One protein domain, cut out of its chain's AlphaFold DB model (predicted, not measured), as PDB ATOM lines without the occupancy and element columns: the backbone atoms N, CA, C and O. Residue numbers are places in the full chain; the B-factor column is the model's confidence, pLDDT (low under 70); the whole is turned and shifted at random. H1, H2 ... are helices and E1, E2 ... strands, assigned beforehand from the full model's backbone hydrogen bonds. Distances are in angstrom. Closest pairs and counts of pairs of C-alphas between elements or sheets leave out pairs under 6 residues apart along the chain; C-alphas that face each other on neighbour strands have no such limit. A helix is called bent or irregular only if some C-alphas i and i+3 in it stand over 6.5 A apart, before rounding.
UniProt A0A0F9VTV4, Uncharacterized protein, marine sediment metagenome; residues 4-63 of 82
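This is residues 4 to 63 of the 82 residues of an uncharacterized protein of marine sediment metagenome (UniProt A0A0F9VTV4). A long two-stranded hairpin, E1 and E2, has one kinked helix, H1, running lengthwise beside E1, which sits between E2 and H1. The long link from E2 to H1 folds back on itself and pairs briefly with E1 at residues 31 to 32, and after the short helix H2 residues 62 to 63 return to E1. The printed part has 60 residues, with two named strands and then two named helices in the order E1, E2, H1, H2; the sheet, E1 - E2, is antiparallel and the class is mixed, helices and strands. The whole is elongated, 35 by 22 by 19 A, and only just compact, close to loose, with a radius of gyration of the C-alphas of 12.4 A.

E1, residues 4 to 13, and E2, residues 17 to 22, form a hairpin, antiparallel at 162 degrees. N 9 and O 21 are 2.8 A apart and N 19 and O 11 2.9 A, within hydrogen-bond range. Residues 5 to 6 of E1 pair with 31 to 32, and 10 to 11 with 62 to 63, both antiparallel. The closest C-alphas of E1 and H1, residues 35 to 51, are those of Trp 5 and Arg 35, 5.9 A apart. H1 has a kink of 63 degrees near residue 45 and is irregular, with C-alphas 45 and 48 7.7 A apart. H1 and H2, residues 53 to 56, are close but not clearly touching; their closest C-alphas, of Ile 49 and Leu 55, are 6.6 A apart. H2 is apart from E2, and only just apart from E1 at 8.1 A. In H1, 9 of 13 O i to N i+4 pairs are within hydrogen-bond range; H2 is too short for such a pair.

E1 begins at C-alpha 4 (93.571, 114.868, 98.200) and is 29.2 A long; E2 is 17.1 A long. H1, 22.5 A long, begins at C-alpha 35 (86.455, 117.623, 95.039). H2, 5.1 A long, ends at C-alpha 56 (84.883, 109.809, 72.311).

The two C-alphas farthest apart, of Ile 14 and Arg 33, are 35.2 A apart. The printed part has no cut. The link from E2 to H1 is long, 12 residues; the other two are tight. No printed residue has a pLDDT under 70.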
ATOM      1  N   LEU A   4      93.455 114.048  99.406       94.06
ATOM      2  CA  LEU A   4      93.571 114.868  98.200       94.06
ATOM      3  C   LEU A   4      92.679 114.332  97.084       94.06
ATOM      4  O   LEU A   4      92.189 113.202  97.118       94.06
ATOM      5  N   TRP A   5      92.440 115.183  96.096       96.38
ATOM      6  CA  TRP A   5      91.682 114.862  94.900       96.38
ATOM      7  C   TRP A   5      92.578 114.977  93.681       96.38
ATOM      8  O   TRP A   5      93.371 115.907  93.583       96.38
ATOM      9  N   ALA A   6      92.420 114.056  92.742       96.69
ATOM     10  CA  ALA A   6      93.126 114.078  91.475       96.69
ATOM     11  C   ALA A   6      92.144 113.854  90.327       96.69
ATOM     12  O   ALA A   6      91.080 113.250  90.503       96.69
ATOM     13  N   ALA A   7      92.498 114.348  89.146       96.69
ATOM     14  CA  ALA A   7      91.737 114.079  87.939       96.69
ATOM     15  C   ALA A   7      92.313 112.836  87.245       96.69
ATOM     16  O   ALA A   7      93.488 112.807  86.897       96.69
ATOM     17  N   GLU A   8      91.492 111.806  87.065       97.44
ATOM     18  CA  GLU A   8      91.852 110.566  86.379       97.44
ATOM     19  C   GLU A   8      91.418 110.645  84.915       97.44
ATOM     20  O   GLU A   8      90.226 110.806  84.622       97.44
ATOM     21  N   TRP A   9      92.378 110.505  84.007       96.12
ATOM     22  CA  TRP A   9      92.124 110.279  82.594       96.12
ATOM     23  C   TRP A   9      91.578 108.874  82.364       96.12
ATOM     24  O   TRP A   9      92.015 107.913  83.001       96.12
ATOM     25  N   ARG A  10      90.630 108.752  81.433       95.44
ATOM     26  CA  ARG A  10      90.060 107.472  81.017       95.44
ATOM     27  C   ARG A  10      89.851 107.480  79.513       95.44
ATOM     28  O   ARG A  10      89.151 108.352  78.998       95.44
ATOM     29  N   SER A  11      90.387 106.482  78.833       94.62
ATOM     30  CA  SER A  11      90.071 106.212  77.433       94.62
ATOM     31  C   SER A  11      89.851 104.723  77.222       94.62
ATOM     32  O   SER A  11      90.449 103.896  77.913       94.62
ATOM     33  N   LYS A  12      88.944 104.392  76.303       94.62
ATOM     34  CA  LYS A  12      88.678 103.015  75.894       94.62
ATOM     35  C   LYS A  12      88.528 102.947  74.382       94.62
ATOM     36  O   LYS A  12      87.524 103.441  73.872       94.62
ATOM     37  N   ASN A  13      89.487 102.322  73.712       93.12
ATOM     38  CA  ASN A  13      89.507 102.133  72.265       93.12
ATOM     39  C   ASN A  13      89.939 100.698  71.900       93.12
ATOM     40  O   ASN A  13      90.330  99.909  72.765       93.12
ATOM     41  N   ILE A  14      89.838 100.341  70.624       92.62
ATOM     42  CA  ILE A  14      90.219  99.020  70.108       92.62
ATOM     43  C   ILE A  14      91.744  98.868  70.065       92.62
ATOM     44  O   ILE A  14      92.253  97.777  70.310       92.62
ATOM     45  N   GLN A  15      92.463  99.950  69.765       90.44
ATOM     46  CA  GLN A  15      93.910  99.929  69.550       90.44
ATOM     47  C   GLN A  15      94.712  99.711  70.842       90.44
ATOM     48  O   GLN A  15      95.608  98.871  70.870       90.44
ATOM     49  N   ASP A  16      94.377 100.442  71.904       89.38
ATOM     50  CA  ASP A  16      95.106 100.469  73.178       89.38
ATOM     51  C   ASP A  16      94.327  99.794  74.322       89.38
ATOM     52  O   ASP A  16      94.838  99.645  75.434       89.38
ATOM     53  N   GLY A  17      93.074  99.393  74.085       92.44
ATOM     54  CA  GLY A  17      92.204  98.830  75.112       92.44
ATOM     55  C   GLY A  17      91.716  99.898  76.092       92.44
ATOM     56  O   GLY A  17      91.182 100.927  75.690       92.44
ATOM     57  N   GLU A  18      91.843  99.648  77.399       94.25
ATOM     58  CA  GLU A  18      91.454 100.599  78.451       94.25
ATOM     59  C   GLU A  18      92.690 101.238  79.094       94.25
ATOM     60  O   GLU A  18      93.543 100.553  79.654       94.25
ATOM     61  N   SER A  19      92.753 102.569  79.066       94.06
ATOM     62  CA  SER A  19      93.843 103.356  79.644       94.06
ATOM     63  C   SER A  19      93.342 104.261  80.762       94.06
ATOM     64  O   SER A  19      92.381 105.018  80.591       94.06
ATOM     65  N   ARG A  20      94.015 104.198  81.920       95.75
ATOM     66  CA  ARG A  20      93.678 104.980  83.119       95.75
ATOM     67  C   ARG A  20      94.936 105.477  83.812       95.75
ATOM     68  O   ARG A  20      95.796 104.684  84.174       95.75
ATOM     69  N   HIS A  21      95.032 106.784  84.008       94.75
ATOM     70  CA  HIS A  21      96.154 107.411  84.705       94.75
ATOM     71  C   HIS A  21      95.732 108.748  85.319       94.75
ATOM     72  O   HIS A  21      94.700 109.316  84.962       94.75
ATOM     73  N   ILE A  22      96.517 109.253  86.269       95.94
ATOM     74  CA  ILE A  22      96.289 110.572  86.866       95.94
ATOM     75  C   ILE A  22      96.802 111.641  85.901       95.94
ATOM     76  O   ILE A  22      97.834 111.460  85.265       95.94
ATOM     77  N   LEU A  23      96.093 112.759  85.792       95.94
ATOM     78  CA  LEU A  23      96.536 113.886  84.986       95.94
ATOM     79  C   LEU A  23      97.711 114.618  85.633       95.94
ATOM     80  O   LEU A  23      97.721 114.872  86.838       95.94
ATOM     81  N   TYR A  24      98.653 115.022  84.787       94.31
ATOM     82  CA  TYR A  24      99.811 115.818  85.167       94.31
ATOM     83  C   TYR A  24      99.688 117.231  84.595       94.31
ATOM     84  O   TYR A  24      99.160 117.430  83.500       94.31
ATOM     85  N   ASP A  25     100.186 118.205  85.342       92.38
ATOM     86  CA  ASP A  25     100.358 119.585  84.921       92.38
ATOM     87  C   ASP A  25     101.776 120.028  85.282       92.38
ATOM     88  O   ASP A  25     102.206 119.860  86.422       92.38
ATOM     89  N   ASN A  26     102.531 120.535  84.306       91.19
ATOM     90  CA  ASN A  26     103.954 120.869  84.474       91.19
ATOM     91  C   ASN A  26     104.778 119.725  85.100       91.19
ATOM     92  O   ASN A  26     105.545 119.931  86.037       91.19
ATOM     93  N   CYS A  27     104.581 118.501  84.599       90.38
ATOM     94  CA  CYS A  27     105.234 117.274  85.080       90.38
ATOM     95  C   CYS A  27     104.922 116.889  86.541       90.38
ATOM     96  O   CYS A  27     105.543 115.973  87.077       90.38
ATOM     97  N   LEU A  28     103.939 117.531  87.178       90.75
ATOM     98  CA  LEU A  28     103.476 117.203  88.525       90.75
ATOM     99  C   LEU A  28     102.037 116.686  88.485       90.75
ATOM    100  O   LEU A  28     101.245 117.165  87.677       90.75
ATOM    101  N   PRO A  29     101.655 115.715  89.331       92.56
ATOM    102  CA  PRO A  29     100.269 115.271  89.397       92.56
ATOM    103  C   PRO A  29      99.365 116.448  89.789       92.56
ATOM    104  O   PRO A  29      99.642 117.166  90.751       92.56
ATOM    105  N   ALA A  30      98.274 116.641  89.049       94.19
ATOM    106  CA  ALA A  30      97.303 117.693  89.321       94.19
ATOM    107  C   ALA A  30      96.467 117.319  90.557       94.19
ATOM    108  O   ALA A  30      95.501 116.554  90.471       94.19
ATOM    109  N   LEU A  31      96.878 117.844  91.713       95.06
ATOM    110  CA  LEU A  31      96.310 117.538  93.024       95.06
ATOM    111  C   LEU A  31      95.531 118.730  93.582       95.06
ATOM    112  O   LEU A  31      95.988 119.870  93.544       95.06
ATOM    113  N   PHE A  32      94.372 118.447  94.165       95.25
ATOM    114  CA  PHE A  32      93.435 119.439  94.684       95.25
ATOM    115  C   PHE A  32      93.046 119.114  96.121       95.25
ATOM    116  O   PHE A  32      92.990 117.945  96.518       95.25
ATOM    117  N   ARG A  33      92.731 120.146  96.906       94.19
ATOM    118  CA  ARG A  33      92.298 119.963  98.299       94.19
ATOM    119  C   ARG A  33      90.849 119.515  98.356       94.19
ATOM    120  O   ARG A  33      90.485 118.697  99.199       94.19
ATOM    121  N   THR A  34      90.018 120.024  97.448       95.56
ATOM    122  CA  THR A  34      88.591 119.708  97.421       95.56
ATOM    123  C   THR A  34      88.165 119.027  96.126       95.56
ATOM    124  O   THR A  34      88.709 119.252  95.044       95.56
ATOM    125  N   ARG A  35      87.101 118.219  96.217       95.81
ATOM    126  CA  ARG A  35      86.455 117.623  95.039       95.81
ATOM    127  C   ARG A  35      85.968 118.689  94.059       95.81
ATOM    128  O   ARG A  35      85.960 118.444  92.855       95.81
ATOM    129  N   ARG A  36      85.505 119.834  94.576       96.75
ATOM    130  CA  ARG A  36      84.968 120.934  93.771       96.75
ATOM    131  C   ARG A  36      86.056 121.538  92.890       96.75
ATOM    132  O   ARG A  36      85.862 121.558  91.682       96.75
ATOM    133  N   GLU A  37      87.200 121.897  93.473       96.50
ATOM    134  CA  GLU A  37      88.366 122.417  92.737       96.50
ATOM    135  C   GLU A  37      88.783 121.467  91.608       96.50
ATOM    136  O   GLU A  37      88.952 121.880  90.465       96.50
ATOM    137  N   CYS A  38      88.859 120.166  91.903       96.94
ATOM    138  CA  CYS A  38      89.205 119.163  90.900       96.94
ATOM    139  C   CYS A  38      88.195 119.132  89.737       96.94
ATOM    140  O   CYS A  38      88.579 119.059  88.572       96.94
ATOM    141  N   ARG A  39      86.890 119.226  90.024       97.25
ATOM    142  CA  ARG A  39      85.847 119.259  88.983       97.25
ATOM    143  C   ARG A  39      85.872 120.548  88.169       97.25
ATOM    144  O   ARG A  39      85.622 120.488  86.970       97.25
ATOM    145  N   GLU A  40      86.145 121.681  88.805       97.56
ATOM    146  CA  GLU A  40      86.295 122.970  88.125       97.56
ATOM    147  C   GLU A  40      87.493 122.937  87.173       97.56
ATOM    148  O   GLU A  40      87.338 123.286  86.006       97.56
ATOM    149  N   TYR A  41      88.630 122.391  87.615       96.50
ATOM    150  CA  TYR A  41      89.796 122.147  86.764       96.50
ATOM    151  C   TYR A  41      89.470 121.242  85.567       96.50
ATOM    152  O   TYR A  41      89.764 121.591  84.422       96.50
ATOM    153  N   ILE A  42      88.809 120.101  85.809       96.88
ATOM    154  CA  ILE A  42      88.391 119.174  84.745       96.88
ATOM    155  C   ILE A  42      87.489 119.887  83.738       96.88
ATOM    156  O   ILE A  42      87.698 119.766  82.534       96.88
ATOM    157  N   LYS A  43      86.494 120.644  84.216       96.75
ATOM    158  CA  LYS A  43      85.560 121.372  83.355       96.75
ATOM    159  C   LYS A  43      86.279 122.436  82.529       96.75
ATOM    160  O   LYS A  43      86.027 122.524  81.332       96.75
ATOM    161  N   ALA A  44      87.169 123.210  83.149       96.50
ATOM    162  CA  ALA A  44      87.892 124.288  82.486       96.50
ATOM    163  C   ALA A  44      88.840 123.768  81.394       96.50
ATOM    164  O   ALA A  44      88.889 124.341  80.311       96.50
ATOM    165  N   ARG A  45      89.565 122.674  81.659       95.69
ATOM    166  CA  ARG A  45      90.616 122.182  80.755       95.69
ATOM    167  C   ARG A  45      90.156 121.095  79.789       95.69
ATOM    168  O   ARG A  45      90.657 121.041  78.676       95.69
ATOM    169  N   TYR A  46      89.214 120.245  80.193       95.44
ATOM    170  CA  TYR A  46      88.794 119.051  79.444       95.44
ATOM    171  C   TYR A  46      87.284 118.991  79.189       95.44
ATOM    172  O   TYR A  46      86.791 118.017  78.620       95.44
ATOM    173  N   GLY A  47      86.525 120.019  79.589       94.75
ATOM    174  CA  GLY A  47      85.072 120.059  79.403       94.75
ATOM    175  C   GLY A  47      84.642 119.957  77.938       94.75
ATOM    176  O   GLY A  47      83.579 119.409  77.657       94.75
ATOM    177  N   TYR A  48      85.488 120.397  77.001       95.31
ATOM    178  CA  TYR A  48      85.223 120.316  75.563       95.31
ATOM    179  C   TYR A  48      85.055 118.873  75.055       95.31
ATOM    180  O   TYR A  48      84.306 118.654  74.106       95.31
ATOM    181  N   ILE A  49      85.679 117.880  75.706       94.94
ATOM    182  CA  ILE A  49      85.586 116.463  75.310       94.94
ATOM    183  C   ILE A  49      84.128 115.988  75.352       94.94
ATOM    184  O   ILE A  49      83.704 115.212  74.499       94.94
ATOM    185  N   ALA A  50      83.328 116.501  76.297       93.38
ATOM    186  CA  ALA A  50      81.907 116.168  76.410       93.38
ATOM    187  C   ALA A  50      81.105 116.524  75.148       93.38
ATOM    188  O   ALA A  50      80.094 115.887  74.866       93.38
ATOM    189  N   HIS A  51      81.563 117.529  74.403       94.31
ATOM    190  CA  HIS A  51      80.874 118.091  73.246       94.31
ATOM    191  C   HIS A  51      81.500 117.676  71.910       94.31
ATOM    192  O   HIS A  51      81.034 118.125  70.869       94.31
ATOM    193  N   CYS A  52      82.533 116.827  71.923       94.38
ATOM    194  CA  CYS A  52      83.222 116.369  70.721       94.38
ATOM    195  C   CYS A  52      83.093 114.839  70.587       94.38
ATOM    196  O   CYS A  52      83.899 114.109  71.170       94.38
ATOM    197  N   PRO A  53      82.064 114.342  69.869       92.19
ATOM    198  CA  PRO A  53      81.835 112.909  69.685       92.19
ATOM    199  C   PRO A  53      83.035 112.182  69.078       92.19
ATOM    200  O   PRO A  53      83.360 111.095  69.543       92.19
ATOM    201  N   ASP A  54      83.739 112.815  68.138       93.56
ATOM    202  CA  ASP A  54      84.880 112.226  67.426       93.56
ATOM    203  C   ASP A  54      86.029 111.830  68.366       93.56
ATOM    204  O   ASP A  54      86.689 110.813  68.171       93.56
ATOM    205  N   LEU A  55      86.239 112.593  69.447       92.12
ATOM    206  CA  LEU A  55      87.227 112.251  70.475       92.12
ATOM    207  C   LEU A  55      86.768 111.085  71.356       92.12
ATOM    208  O   LEU A  55      87.595 110.400  71.954       92.12
ATOM    209  N   GLN A  56      85.458 110.865  71.476       92.00
ATOM    210  CA  GLN A  56      84.883 109.809  72.311       92.00
ATOM    211  C   GLN A  56      84.724 108.475  71.581       92.00
ATOM    212  O   GLN A  56      84.531 107.454  72.250       92.00
ATOM    213  N   THR A  57      84.758 108.491  70.250       91.81
ATOM    214  CA  THR A  57      84.700 107.316  69.375       91.81
ATOM    215  C   THR A  57      86.099 106.818  69.017       91.81
ATOM    216  O   THR A  57      87.108 107.418  69.393       91.81
ATOM    217  N   GLU A  58      86.174 105.696  68.300       90.06
ATOM    218  CA  GLU A  58      87.422 105.246  67.676       90.06
ATOM    219  C   GLU A  58      88.024 106.356  66.796       90.06
ATOM    220  O   GLU A  58      87.264 107.060  66.125       90.06
ATOM    221  N   PRO A  59      89.360 106.529  66.779       91.25
ATOM    222  CA  PRO A  59      90.394 105.679  67.396       91.25
ATOM    223  C   PRO A  59      90.745 106.051  68.850       91.25
ATOM    224  O   PRO A  59      91.577 105.413  69.488       91.25
ATOM    225  N   HIS A  60      90.164 107.122  69.386       91.19
ATOM    226  CA  HIS A  60      90.613 107.731  70.640       91.19
ATOM    227  C   HIS A  60      89.911 107.155  71.868       91.19
ATOM    228  O   HIS A  60      90.555 106.802  72.858       91.19
ATOM    229  N   GLY A  61      88.579 107.085  71.830       93.62
ATOM    230  CA  GLY A  61      87.790 106.564  72.938       93.62
ATOM    231  C   GLY A  61      87.872 107.404  74.216       93.62
ATOM    232  O   GLY A  61      87.678 106.872  75.314       93.62
ATOM    233  N   TRP A  62      88.219 108.691  74.113       95.06
ATOM    234  CA  TRP A  62      88.439 109.564  75.262       95.06
ATOM    235  C   TRP A  62      87.150 109.788  76.041       95.06
ATOM    236  O   TRP A  62      86.056 109.917  75.490       95.06
ATOM    237  N   LYS A  63      87.278 109.867  77.362       94.62
ATOM    238  CA  LYS A  63      86.196 110.264  78.258       94.62
ATOM    239  C   LYS A  63      86.625 111.484  79.046       94.62
ATOM    240  O   LYS A  63      87.802 111.676  79.343       94.62
TER     241      LYS A  63